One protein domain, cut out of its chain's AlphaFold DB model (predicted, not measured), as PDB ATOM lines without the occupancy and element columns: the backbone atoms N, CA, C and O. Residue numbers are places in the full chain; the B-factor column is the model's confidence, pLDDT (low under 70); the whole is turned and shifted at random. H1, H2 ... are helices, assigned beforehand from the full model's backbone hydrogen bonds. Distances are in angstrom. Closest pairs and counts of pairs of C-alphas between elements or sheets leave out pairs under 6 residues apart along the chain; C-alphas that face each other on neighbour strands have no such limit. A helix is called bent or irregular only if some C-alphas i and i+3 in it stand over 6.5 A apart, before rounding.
ATOM      1  N   VAL A   2     109.022 136.370 106.576       76.50
ATOM      2  CA  VAL A   2     109.463 136.472 107.985       76.50
ATOM      3  C   VAL A   2     109.914 135.126 108.569       76.50
ATOM      4  O   VAL A   2     111.045 135.019 109.026       76.50
ATOM      5  N   GLY A   3     109.092 134.074 108.464       81.56
ATOM      6  CA  GLY A   3     109.439 132.752 109.007       81.56
ATOM      7  C   GLY A   3     110.708 132.135 108.406       81.56
ATOM      8  O   GLY A   3     111.500 131.543 109.129       81.56
ATOM      9  N   SER A   4     110.953 132.343 107.107       84.44
ATOM     10  CA  SER A   4     112.161 131.833 106.443       84.44
ATOM     11  C   SER A   4     113.423 132.553 106.922       84.44
ATOM     12  O   SER A   4     114.432 131.898 107.154       84.44
ATOM     13  N   ASN A   5     113.374 133.878 107.112       86.25
ATOM     14  CA  ASN A   5     114.515 134.633 107.644       86.25
ATOM     15  C   ASN A   5     114.805 134.265 109.100       86.25
ATOM     16  O   ASN A   5     115.961 134.055 109.459       86.25
ATOM     17  N   VAL A   6     113.761 134.143 109.921       86.94
ATOM     18  CA  VAL A   6     113.900 133.755 111.331       86.94
ATOM     19  C   VAL A   6     114.488 132.348 111.448       86.94
ATOM     20  O   VAL A   6     115.440 132.150 112.199       86.94
ATOM     21  N   PHE A   7     113.998 131.387 110.658       91.62
ATOM     22  CA  PHE A   7     114.562 130.037 110.623       91.62
ATOM     23  C   PHE A   7     116.030 130.040 110.188       91.62
ATOM     24  O   PHE A   7     116.857 129.376 110.807       91.62
ATOM     25  N   ASN A   8     116.384 130.815 109.162       91.88
ATOM     26  CA  ASN A   8     117.749 130.846 108.651       91.88
ATOM     27  C   ASN A   8     118.740 131.441 109.670       91.88
ATOM     28  O   ASN A   8     119.841 130.924 109.831       91.88
ATOM     29  N   ILE A   9     118.344 132.481 110.412       88.88
ATOM     30  CA  ILE A   9     119.186 133.079 111.461       88.88
ATOM     31  C   ILE A   9     119.307 132.141 112.672       88.88
ATOM     32  O   ILE A   9     120.397 131.955 113.202       88.88
ATOM     33  N   LEU A  10     118.211 131.527 113.120       90.25
ATOM     34  CA  LEU A  10     118.239 130.704 114.333       90.25
ATOM     35  C   LEU A  10     118.820 129.308 114.092       90.25
ATOM     36  O   LEU A  10     119.654 128.853 114.869       90.25
ATOM     37  N   SER A  11     118.395 128.624 113.028       93.06
ATOM     38  CA  SER A  11     118.857 127.265 112.726       93.06
ATOM     39  C   SER A  11     120.143 127.261 111.915       93.06
ATOM     40  O   SER A  11     121.128 126.689 112.364       93.06
ATOM     41  N   VAL A  12     120.165 127.885 110.734       92.12
ATOM     42  CA  VAL A  12     121.303 127.735 109.810       92.12
ATOM     43  C   VAL A  12     122.525 128.502 110.304       92.12
ATOM     44  O   VAL A  12     123.592 127.911 110.453       92.12
ATOM     45  N   LEU A  13     122.381 129.795 110.609       89.44
ATOM     46  CA  LEU A  13     123.483 130.607 111.131       89.44
ATOM     47  C   LEU A  13     123.911 130.131 112.529       89.44
ATOM     48  O   LEU A  13     125.108 130.033 112.797       89.44
ATOM     49  N   GLY A  14     122.951 129.755 113.382       88.88
ATOM     50  CA  GLY A  14     123.217 129.144 114.687       88.88
ATOM     51  C   GLY A  14     124.049 127.864 114.575       88.88
ATOM     52  O   GLY A  14     125.139 127.788 115.143       88.88
ATOM     53  N   ALA A  15     123.601 126.891 113.778       92.75
ATOM     54  CA  ALA A  15     124.336 125.648 113.542       92.75
ATOM     55  C   ALA A  15     125.713 125.891 112.904       92.75
ATOM     56  O   ALA A  15     126.699 125.289 113.328       92.75
ATOM     57  N   ALA A  16     125.814 126.807 111.935       90.88
ATOM     58  CA  ALA A  16     127.089 127.159 111.314       90.88
ATOM     59  C   ALA A  16     128.089 127.714 112.340       90.88
ATOM     60  O   ALA A  16     129.252 127.313 112.323       90.88
ATOM     61  N   SER A  17     127.630 128.566 113.264       88.81
ATOM     62  CA  SER A  17     128.476 129.154 114.310       88.81
ATOM     63  C   SER A  17     128.982 128.136 115.339       88.81
ATOM     64  O   SER A  17     130.081 128.305 115.864       88.81
ATOM     65  N   LEU A  18     128.221 127.061 115.588       89.44
ATOM     66  CA  LEU A  18     128.633 125.953 116.456       89.44
ATOM     67  C   LEU A  18     129.699 125.069 115.800       89.44
ATOM     68  O   LEU A  18     130.623 124.623 116.473       89.44
ATOM     69  N   ILE A  19     129.574 124.811 114.494       92.44
ATOM     70  CA  ILE A  19     130.522 123.971 113.747       92.44
ATOM     71  C   ILE A  19     131.827 124.729 113.491       92.44
ATOM     72  O   ILE A  19     132.916 124.188 113.679       92.44
ATOM     73  N   ARG A  20     131.726 125.984 113.043       86.94
ATOM     74  CA  ARG A  20     132.870 126.857 112.792       86.94
ATOM     75  C   ARG A  20     132.568 128.235 113.380       86.94
ATOM     76  O   ARG A  20     131.785 128.976 112.780       86.94
ATOM     77  N   PRO A  21     133.196 128.605 114.512       79.81
ATOM     78  CA  PRO A  21     132.988 129.923 115.087       79.81
ATOM     79  C   PRO A  21     133.380 130.975 114.055       79.81
ATOM     80  O   PRO A  21     134.418 130.862 113.403       79.81
ATOM     81  N   ILE A  22     132.513 131.968 113.877       78.06
ATOM     82  CA  ILE A  22     132.695 133.048 112.910       78.06
ATOM     83  C   ILE A  22     133.637 134.062 113.571       78.06
ATOM     84  O   ILE A  22     133.210 134.748 114.503       78.06
ATOM     85  N   PRO A  23     134.921 134.144 113.169       72.56
ATOM     86  CA  PRO A  23     135.836 135.095 113.778       72.56
ATOM     87  C   PRO A  23     135.403 136.511 113.390       72.56
ATOM     88  O   PRO A  23     135.204 136.800 112.212       72.56
ATOM     89  N   ILE A  24     135.273 137.392 114.382       72.50
ATOM     90  CA  ILE A  24     134.965 138.815 114.186       72.50
ATOM     91  C   ILE A  24     136.242 139.610 114.502       72.50
ATOM     92  O   ILE A  24     136.424 140.056 115.641       72.50
ATOM     93  N   PRO A  25     137.188 139.727 113.550       57.66
ATOM     94  CA  PRO A  25     138.452 140.411 113.797       57.66
ATOM     95  C   PRO A  25     138.200 141.906 114.043       57.66
ATOM     96  O   PRO A  25     137.719 142.614 113.162       57.66
ATOM     97  N   GLY A  26     138.503 142.372 115.262       61.25
ATOM     98  CA  GLY A  26     138.268 143.753 115.717       61.25
ATOM     99  C   GLY A  26     137.054 143.946 116.641       61.25
ATOM    100  O   GLY A  26     136.871 145.034 117.197       61.25
ATOM    101  N   GLY A  27     136.256 142.897 116.869       65.75
ATOM    102  CA  GLY A  27     135.042 142.958 117.688       65.75
ATOM    103  C   GLY A  27     133.892 143.730 117.025       65.75
ATOM    104  O   GLY A  27     134.026 144.302 115.950       65.75
ATOM    105  N   PHE A  28     132.733 143.770 117.686       60.97
ATOM    106  CA  PHE A  28     131.493 144.330 117.118       60.97
ATOM    107  C   PHE A  28     131.587 145.803 116.682       60.97
ATOM    108  O   PHE A  28     130.874 146.230 115.775       60.97
ATOM    109  N   ILE A  29     132.451 146.577 117.342       59.31
ATOM    110  CA  ILE A  29     132.508 148.037 117.214       59.31
ATOM    111  C   ILE A  29     133.498 148.456 116.116       59.31
ATOM    112  O   ILE A  29     133.169 149.322 115.311       59.31
ATOM    113  N   ASN A  30     134.674 147.818 116.022       60.12
ATOM    114  CA  ASN A  30     135.678 148.192 115.013       60.12
ATOM    115  C   ASN A  30     135.436 147.541 113.646       60.12
ATOM    116  O   ASN A  30     135.884 148.076 112.639       60.12
ATOM    117  N   SER A  31     134.711 146.420 113.574       62.97
ATOM    118  CA  SER A  31     134.440 145.739 112.298       62.97
ATOM    119  C   SER A  31     133.311 146.382 111.475       62.97
ATOM    120  O   SER A  31     132.955 145.856 110.428       62.97
ATOM    121  N   GLY A  32     132.684 147.472 111.939       68.94
ATOM    122  CA  GLY A  32     131.556 148.113 111.242       68.94
ATOM    123  C   GLY A  32     130.227 147.343 111.299       68.94
ATOM    124  O   GLY A  32     129.205 147.876 110.869       68.94
ATOM    125  N   LEU A  33     130.229 146.152 111.910       76.00
ATOM    126  CA  LEU A  33     129.089 145.241 112.080       76.00
ATOM    127  C   LEU A  33     127.896 145.868 112.809       76.00
ATOM    128  O   LEU A  33     126.759 145.465 112.581       76.00
ATOM    129  N   LEU A  34     128.138 146.852 113.678       78.12
ATOM    130  CA  LEU A  34     127.083 147.556 114.410       78.12
ATOM    131  C   LEU A  34     126.141 148.307 113.454       78.12
ATOM    132  O   LEU A  34     124.923 148.241 113.611       78.12
ATOM    133  N   VAL A  35     126.693 148.966 112.430       79.81
ATOM    134  CA  VAL A  35     125.901 149.682 111.416       79.81
ATOM    135  C   VAL A  35     125.068 148.692 110.609       79.81
ATOM    136  O   VAL A  35     123.871 148.903 110.425       79.81
ATOM    137  N   ASP A  36     125.674 147.580 110.200       82.25
ATOM    138  CA  ASP A  36     125.011 146.551 109.400       82.25
ATOM    139  C   ASP A  36     123.849 145.904 110.179       82.25
ATOM    140  O   ASP A  36     122.744 145.756 109.651       82.25
ATOM    141  N   TYR A  37     124.050 145.613 111.472       84.12
ATOM    142  CA  TYR A  37     123.001 145.102 112.358       84.12
ATOM    143  C   TYR A  37     121.848 146.094 112.541       84.12
ATOM    144  O   TYR A  37     120.682 145.700 112.480       84.12
ATOM    145  N   LEU A  38     122.150 147.380 112.748       85.62
ATOM    146  CA  LEU A  38     121.126 148.419 112.885       85.62
ATOM    147  C   LEU A  38     120.289 148.555 111.612       85.62
ATOM    148  O   LEU A  38     119.060 148.621 111.686       85.62
ATOM    149  N   VAL A  39     120.936 148.545 110.445       86.12
ATOM    150  CA  VAL A  39     120.249 148.604 109.152       86.12
ATOM    151  C   VAL A  39     119.377 147.364 108.941       86.12
ATOM    152  O   VAL A  39     118.222 147.496 108.534       86.12
ATOM    153  N   MET A  40     119.870 146.169 109.281       85.25
ATOM    154  CA  MET A  40     119.086 144.932 109.196       85.25
ATOM    155  C   MET A  40     117.848 144.947 110.100       85.25
ATOM    156  O   MET A  40     116.772 144.550 109.653       85.25
ATOM    157  N   ILE A  41     117.966 145.426 111.344       86.62
ATOM    158  CA  ILE A  41     116.826 145.555 112.265       86.62
ATOM    159  C   ILE A  41     115.802 146.546 111.706       86.62
ATOM    160  O   ILE A  41     114.608 146.245 111.667       86.62
ATOM    161  N   PHE A  42     116.261 147.702 111.223       87.50
ATOM    162  CA  PHE A  42     115.390 148.726 110.656       87.50
ATOM    163  C   PHE A  42     114.631 148.216 109.421       87.50
ATOM    164  O   PHE A  42     113.406 148.322 109.359       87.50
ATOM    165  N   ILE A  43     115.333 147.589 108.471       85.81
ATOM    166  CA  ILE A  43     114.731 147.012 107.261       85.81
ATOM    167  C   ILE A  43     113.810 145.837 107.608       85.81
ATOM    168  O   ILE A  43     112.780 145.669 106.965       85.81
ATOM    169  N   GLY A  44     114.132 145.040 108.629       84.69
ATOM    170  CA  GLY A  44     113.271 143.953 109.104       84.69
ATOM    171  C   GLY A  44     111.969 144.446 109.742       84.69
ATOM    172  O   GLY A  44     110.935 143.791 109.609       84.69
ATOM    173  N   PHE A  45     111.997 145.613 110.390       83.94
ATOM    174  CA  PHE A  45     110.829 146.235 111.015       83.94
ATOM    175  C   PHE A  45     109.964 147.033 110.025       83.94
ATOM    176  O   PHE A  45     108.757 147.178 110.222       83.94
ATOM    177  N   LEU A  46     110.548 147.520 108.929       83.88
ATOM    178  CA  LEU A  46     109.859 148.348 107.936       83.88
ATOM    179  C   LEU A  46     108.594 147.682 107.345       83.88
ATOM    180  O   LEU A  46     107.543 148.325 107.341       83.88
ATOM    181  N   PRO A  47     108.607 146.393 106.936       79.88
ATOM    182  CA  PRO A  47     107.408 145.700 106.469       79.88
ATOM    183  C   PRO A  47     106.310 145.614 107.532       79.88
ATOM    184  O   PRO A  47     105.136 145.739 107.198       79.88
ATOM    185  N   TRP A  48     106.673 145.435 108.807       79.88
ATOM    186  CA  TRP A  48     105.710 145.392 109.912       79.88
ATOM    187  C   TRP A  48     104.977 146.732 110.065       79.88
ATOM    188  O   TRP A  48     103.746 146.776 110.129       79.88
ATOM    189  N   LEU A  49     105.722 147.842 110.018       80.44
ATOM    190  CA  LEU A  49     105.156 149.191 110.054       80.44
ATOM    191  C   LEU A  49     104.246 149.466 108.843       80.44
ATOM    192  O   LEU A  49     103.157 150.018 108.985       80.44
ATOM    193  N   MET A  50     104.662 149.040 107.649       78.69
ATOM    194  CA  MET A  50     103.902 149.242 106.408       78.69
ATOM    195  C   MET A  50     102.619 148.399 106.359       78.69
ATOM    196  O   MET A  50     101.590 148.859 105.864       78.69
ATOM    197  N   MET A  51     102.635 147.197 106.940       73.81
ATOM    198  CA  MET A  51     101.472 146.307 106.994       73.81
ATOM    199  C   MET A  51     100.435 146.703 108.056       73.81
ATOM    200  O   MET A  51      99.335 146.155 108.038       73.81
ATOM    201  N   THR A  52     100.720 147.679 108.929       68.69
ATOM    202  CA  THR A  52      99.852 148.031 110.074       68.69
ATOM    203  C   THR A  52      98.444 148.491 109.658       68.69
ATOM    204  O   THR A  52      97.500 148.330 110.423       68.69
ATOM    205  N   LYS A  53      98.268 149.047 108.449       63.53
ATOM    206  CA  LYS A  53      96.965 149.587 108.013       63.53
ATOM    207  C   LYS A  53      96.062 148.590 107.290       63.53
ATOM    208  O   LYS A  53      94.856 148.659 107.470       63.53
ATOM    209  N   ASN A  54      96.623 147.699 106.470       68.19
ATOM    210  CA  ASN A  54      95.833 146.844 105.571       68.19
ATOM    211  C   ASN A  54      96.242 145.362 105.596       68.19
ATOM    212  O   ASN A  54      95.668 144.586 104.842       68.19
ATOM    213  N   CYS A  55      97.248 144.958 106.389       68.81
ATOM    214  CA  CYS A  55      97.849 143.610 106.375       68.81
ATOM    215  C   CYS A  55      98.268 143.099 104.978       68.81
ATOM    216  O   CYS A  55      98.535 141.913 104.795       68.81
ATOM    217  N   ILE A  56      98.356 143.991 103.989       75.00
ATOM    218  CA  ILE A  56      98.675 143.694 102.595       75.00
ATOM    219  C   ILE A  56      99.841 144.596 102.204       75.00
ATOM    220  O   ILE A  56      99.778 145.810 102.385       75.00
ATOM    221  N   ILE A  57     100.897 143.997 101.655       75.19
ATOM    222  CA  ILE A  57     102.024 144.728 101.069       75.19
ATOM    223  C   ILE A  57     101.624 145.113  99.648       75.19
ATOM    224  O   ILE A  57     101.448 144.244  98.790       75.19
ATOM    225  N   MET A  58     101.473 146.407  99.378       80.00
ATOM    226  CA  MET A  58     101.200 146.880  98.025       80.00
ATOM    227  C   MET A  58     102.487 146.934  97.196       80.00
ATOM    228  O   MET A  58     103.597 147.008  97.723       80.00
ATOM    229  N   ARG A  59     102.351 146.999  95.864       83.81
ATOM    230  CA  ARG A  59     103.494 147.185  94.946       83.81
ATOM    231  C   ARG A  59     104.382 148.376  95.326       83.81
ATOM    232  O   ARG A  59     105.595 148.279  95.191       83.81
ATOM    233  N   LYS A  60     103.792 149.470  95.821       81.88
ATOM    234  CA  LYS A  60     104.536 150.658  96.276       81.88
ATOM    235  C   LYS A  60     105.440 150.344  97.472       81.88
ATOM    236  O   LYS A  60     106.591 150.766  97.483       81.88
ATOM    237  N   ASP A  61     104.947 149.548  98.416       81.69
ATOM    238  CA  ASP A  61     105.695 149.164  99.614       81.69
ATOM    239  C   ASP A  61     106.863 148.233  99.260       81.69
ATOM    240  O   ASP A  61     107.978 148.397  99.751       81.69
ATOM    241  N   GLY A  62     106.637 147.314  98.315       81.44
ATOM    242  CA  GLY A  62     107.688 146.461  97.757       81.44
ATOM    243  C   GLY A  62     108.797 147.244  97.044       81.44
ATOM    244  O   GLY A  62     109.969 146.913  97.203       81.44
ATOM    245  N   VAL A  63     108.456 148.307  96.305       88.00
ATOM    246  CA  VAL A  63     109.450 149.177  95.642       88.00
ATOM    247  C   VAL A  63     110.312 149.916  96.665       88.00
ATOM    248  O   VAL A  63     111.524 149.994  96.485       88.00
ATOM    249  N   ILE A  64     109.722 150.408  97.758       87.19
ATOM    250  CA  ILE A  64     110.469 151.074  98.836       87.19
ATOM    251  C   ILE A  64     111.482 150.108  99.462       87.19
ATOM    252  O   ILE A  64     112.655 150.455  99.596       87.19
ATOM    253  N   LEU A  65     111.067 148.874  99.766       86.50
ATOM    254  CA  LEU A  65     111.968 147.842 100.294       86.50
ATOM    255  C   LEU A  65     113.108 147.519  99.320       86.50
ATOM    256  O   LEU A  65     114.251 147.345  99.742       86.50
ATOM    257  N   LEU A  66     112.814 147.481  98.019       88.50
ATOM    258  CA  LEU A  66     113.804 147.207  96.981       88.50
ATOM    259  C   LEU A  66     114.819 148.352  96.838       88.50
ATOM    260  O   LEU A  66     116.011 148.088  96.707       88.50
ATOM    261  N   ILE A  67     114.377 149.610  96.940       91.44
ATOM    262  CA  ILE A  67     115.264 150.784  96.954       91.44
ATOM    263  C   ILE A  67     116.159 150.770  98.196       91.44
ATOM    264  O   ILE A  67     117.364 150.979  98.070       91.44
ATOM    265  N   CYS A  68     115.612 150.483  99.382       87.81
ATOM    266  CA  CYS A  68     116.410 150.353 100.603       87.81
ATOM    267  C   CYS A  68     117.469 149.252 100.473       87.81
ATOM    268  O   CYS A  68     118.624 149.464 100.842       87.81
ATOM    269  N   TYR A  69     117.097 148.100  99.907       86.75
ATOM    270  CA  TYR A  69     118.031 147.009  99.647       86.75
ATOM    271  C   TYR A  69     119.136 147.420  98.665       86.75
ATOM    272  O   TYR A  69     120.315 147.254  98.967       86.75
ATOM    273  N   ALA A  70     118.776 148.018  97.525       92.12
ATOM    274  CA  ALA A  70     119.742 148.482  96.531       92.12
ATOM    275  C   ALA A  70     120.683 149.560  97.094       92.12
ATOM    276  O   ALA A  70     121.887 149.510  96.854       92.12
ATOM    277  N   GLY A  71     120.156 150.498  97.887       90.19
ATOM    278  CA  GLY A  71     120.943 151.531  98.560       90.19
ATOM    279  C   GLY A  71     121.941 150.951  99.562       90.19
ATOM    280  O   GLY A  71     123.097 151.363  99.583       90.19
ATOM    281  N   TYR A  72     121.530 149.948 100.343       87.00
ATOM    282  CA  TYR A  72     122.430 149.255 101.265       87.00
ATOM    283  C   TYR A  72     123.524 148.468 100.531       87.00
ATOM    284  O   TYR A  72     124.689 148.535 100.913       87.00
ATOM    285  N   VAL A  73     123.181 147.775  99.442       88.31
ATOM    286  CA  VAL A  73     124.169 147.070  98.609       88.31
ATOM    287  C   VAL A  73     125.160 148.053  97.982       88.31
ATOM    288  O   VAL A  73     126.360 147.803  98.013       88.31
ATOM    289  N   ALA A  74     124.692 149.194  97.468       91.69
ATOM    290  CA  ALA A  74     125.566 150.235  96.930       91.69
ATOM    291  C   ALA A  74     126.504 150.804  98.005       91.69
ATOM    292  O   ALA A  74     127.698 150.948  97.759       91.69
ATOM    293  N   TYR A  75     125.987 151.070  99.210       87.38
ATOM    294  CA  TYR A  75     126.805 151.475 100.354       87.38
ATOM    295  C   TYR A  75     127.872 150.427 100.687       87.38
ATOM    296  O   TYR A  75     129.029 150.789 100.873       87.38
ATOM    297  N   LEU A  76     127.512 149.141 100.709       85.38
ATOM    298  CA  LEU A  76     128.458 148.059 100.976       85.38
ATOM    299  C   LEU A  76     129.567 148.001  99.920       85.38
ATOM    300  O   LEU A  76     130.723 147.846 100.286       85.38
ATOM    301  N   ILE A  77     129.228 148.169  98.639       88.19
ATOM    302  CA  ILE A  77     130.197 148.182  97.530       88.19
ATOM    303  C   ILE A  77     131.135 149.392  97.619       88.19
ATOM    304  O   ILE A  77     132.322 149.254  97.357       88.19
ATOM    305  N   LEU A  78     130.623 150.569  97.986       87.50
ATOM    306  CA  LEU A  78     131.419 151.799  98.104       87.50
ATOM    307  C   LEU A  78     132.261 151.864  99.385       87.50
ATOM    308  O   LEU A  78     133.210 152.638  99.447       87.50
ATOM    309  N   LYS A  79     131.878 151.105 100.417       72.19
ATOM    310  CA  LYS A  79     132.594 150.993 101.695       72.19
ATOM    311  C   LYS A  79     133.773 150.010 101.635       72.19
ATOM    312  O   LYS A  79     134.555 149.992 102.584       72.19
ATOM    313  N   VAL A  80     133.873 149.200 100.573       54.53
ATOM    314  CA  VAL A  80     135.047 148.352 100.272       54.53
ATOM    315  C   VAL A  80     136.304 149.210 100.192       54.53
ATOM    316  O   VAL A  80     137.307 148.798 100.813       54.53
TER     317      VAL A  80
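Overview. This is residues 2 to 80 of the 80 residues of the protein "Sodium:calcium antiporter" of Desulfobacteraceae bacterium (UniProt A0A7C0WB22). A long helix, H1, stands off from a helical hairpin of two long helices, H3 and H4, packed side by side along part of their length, with open space between H1 and the hairpin. Residues 20 to 26 cross that space at one end and lead through the small helix H2 into H3. The printed part has 79 residues with four named helices in the order H1, H2, H3, H4 and no named strand, and its class is all helix. It is loose, with a radius of gyration of the C-alphas of 15.4 A, and flat, spanning 42 by 31 by 17 A.

Arrangement. H1, residues 2 to 19, touches no helix; its residues 6 to 12 and 14 to 19 stand free. H1 is apart from H3, residues 33 to 51, but only just, with the closest C-alphas 8.5 A apart. H2, residues 27 to 30, is close to H3 but not clearly touching, the closest C-alphas being those of Phe 28 and Leu 34, 6.1 A apart. Residues 43 to 50 of H3 touch residues 61 to 68 of H4, residues 59 to 78, in a hairpin; the closest C-alphas, of Met 50 and Asp 61, are 7.0 A apart. H3 and H4 run opposite ways at a shallow tilt of 7 degrees. Every O i to N i+4 pair is within hydrogen-bond range in H4, 12 of 14 in H1 and 13 of 15 in H3; H2 is too short for such a pair.

Along the chain. H1 begins at C-alpha 2 (109.463, 136.472, 107.985) and is 25.2 A long. H2 measures 5.9 A. H3, 28.1 A, is irregular, but only just: C-alphas 44 and 47 are 6.7 A apart. H4, 28.5 A, ends at C-alpha 78 (131.419, 151.799, 98.104).

Size, cuts and confidence. The farthest C-alphas, of Pro 25 and Asn 54, are 43.9 A apart. The printed part has no cut, and no link is long. Its mean pLDDT is 81.2; residues 25 to 32, 52 to 55 and 80 are under 70.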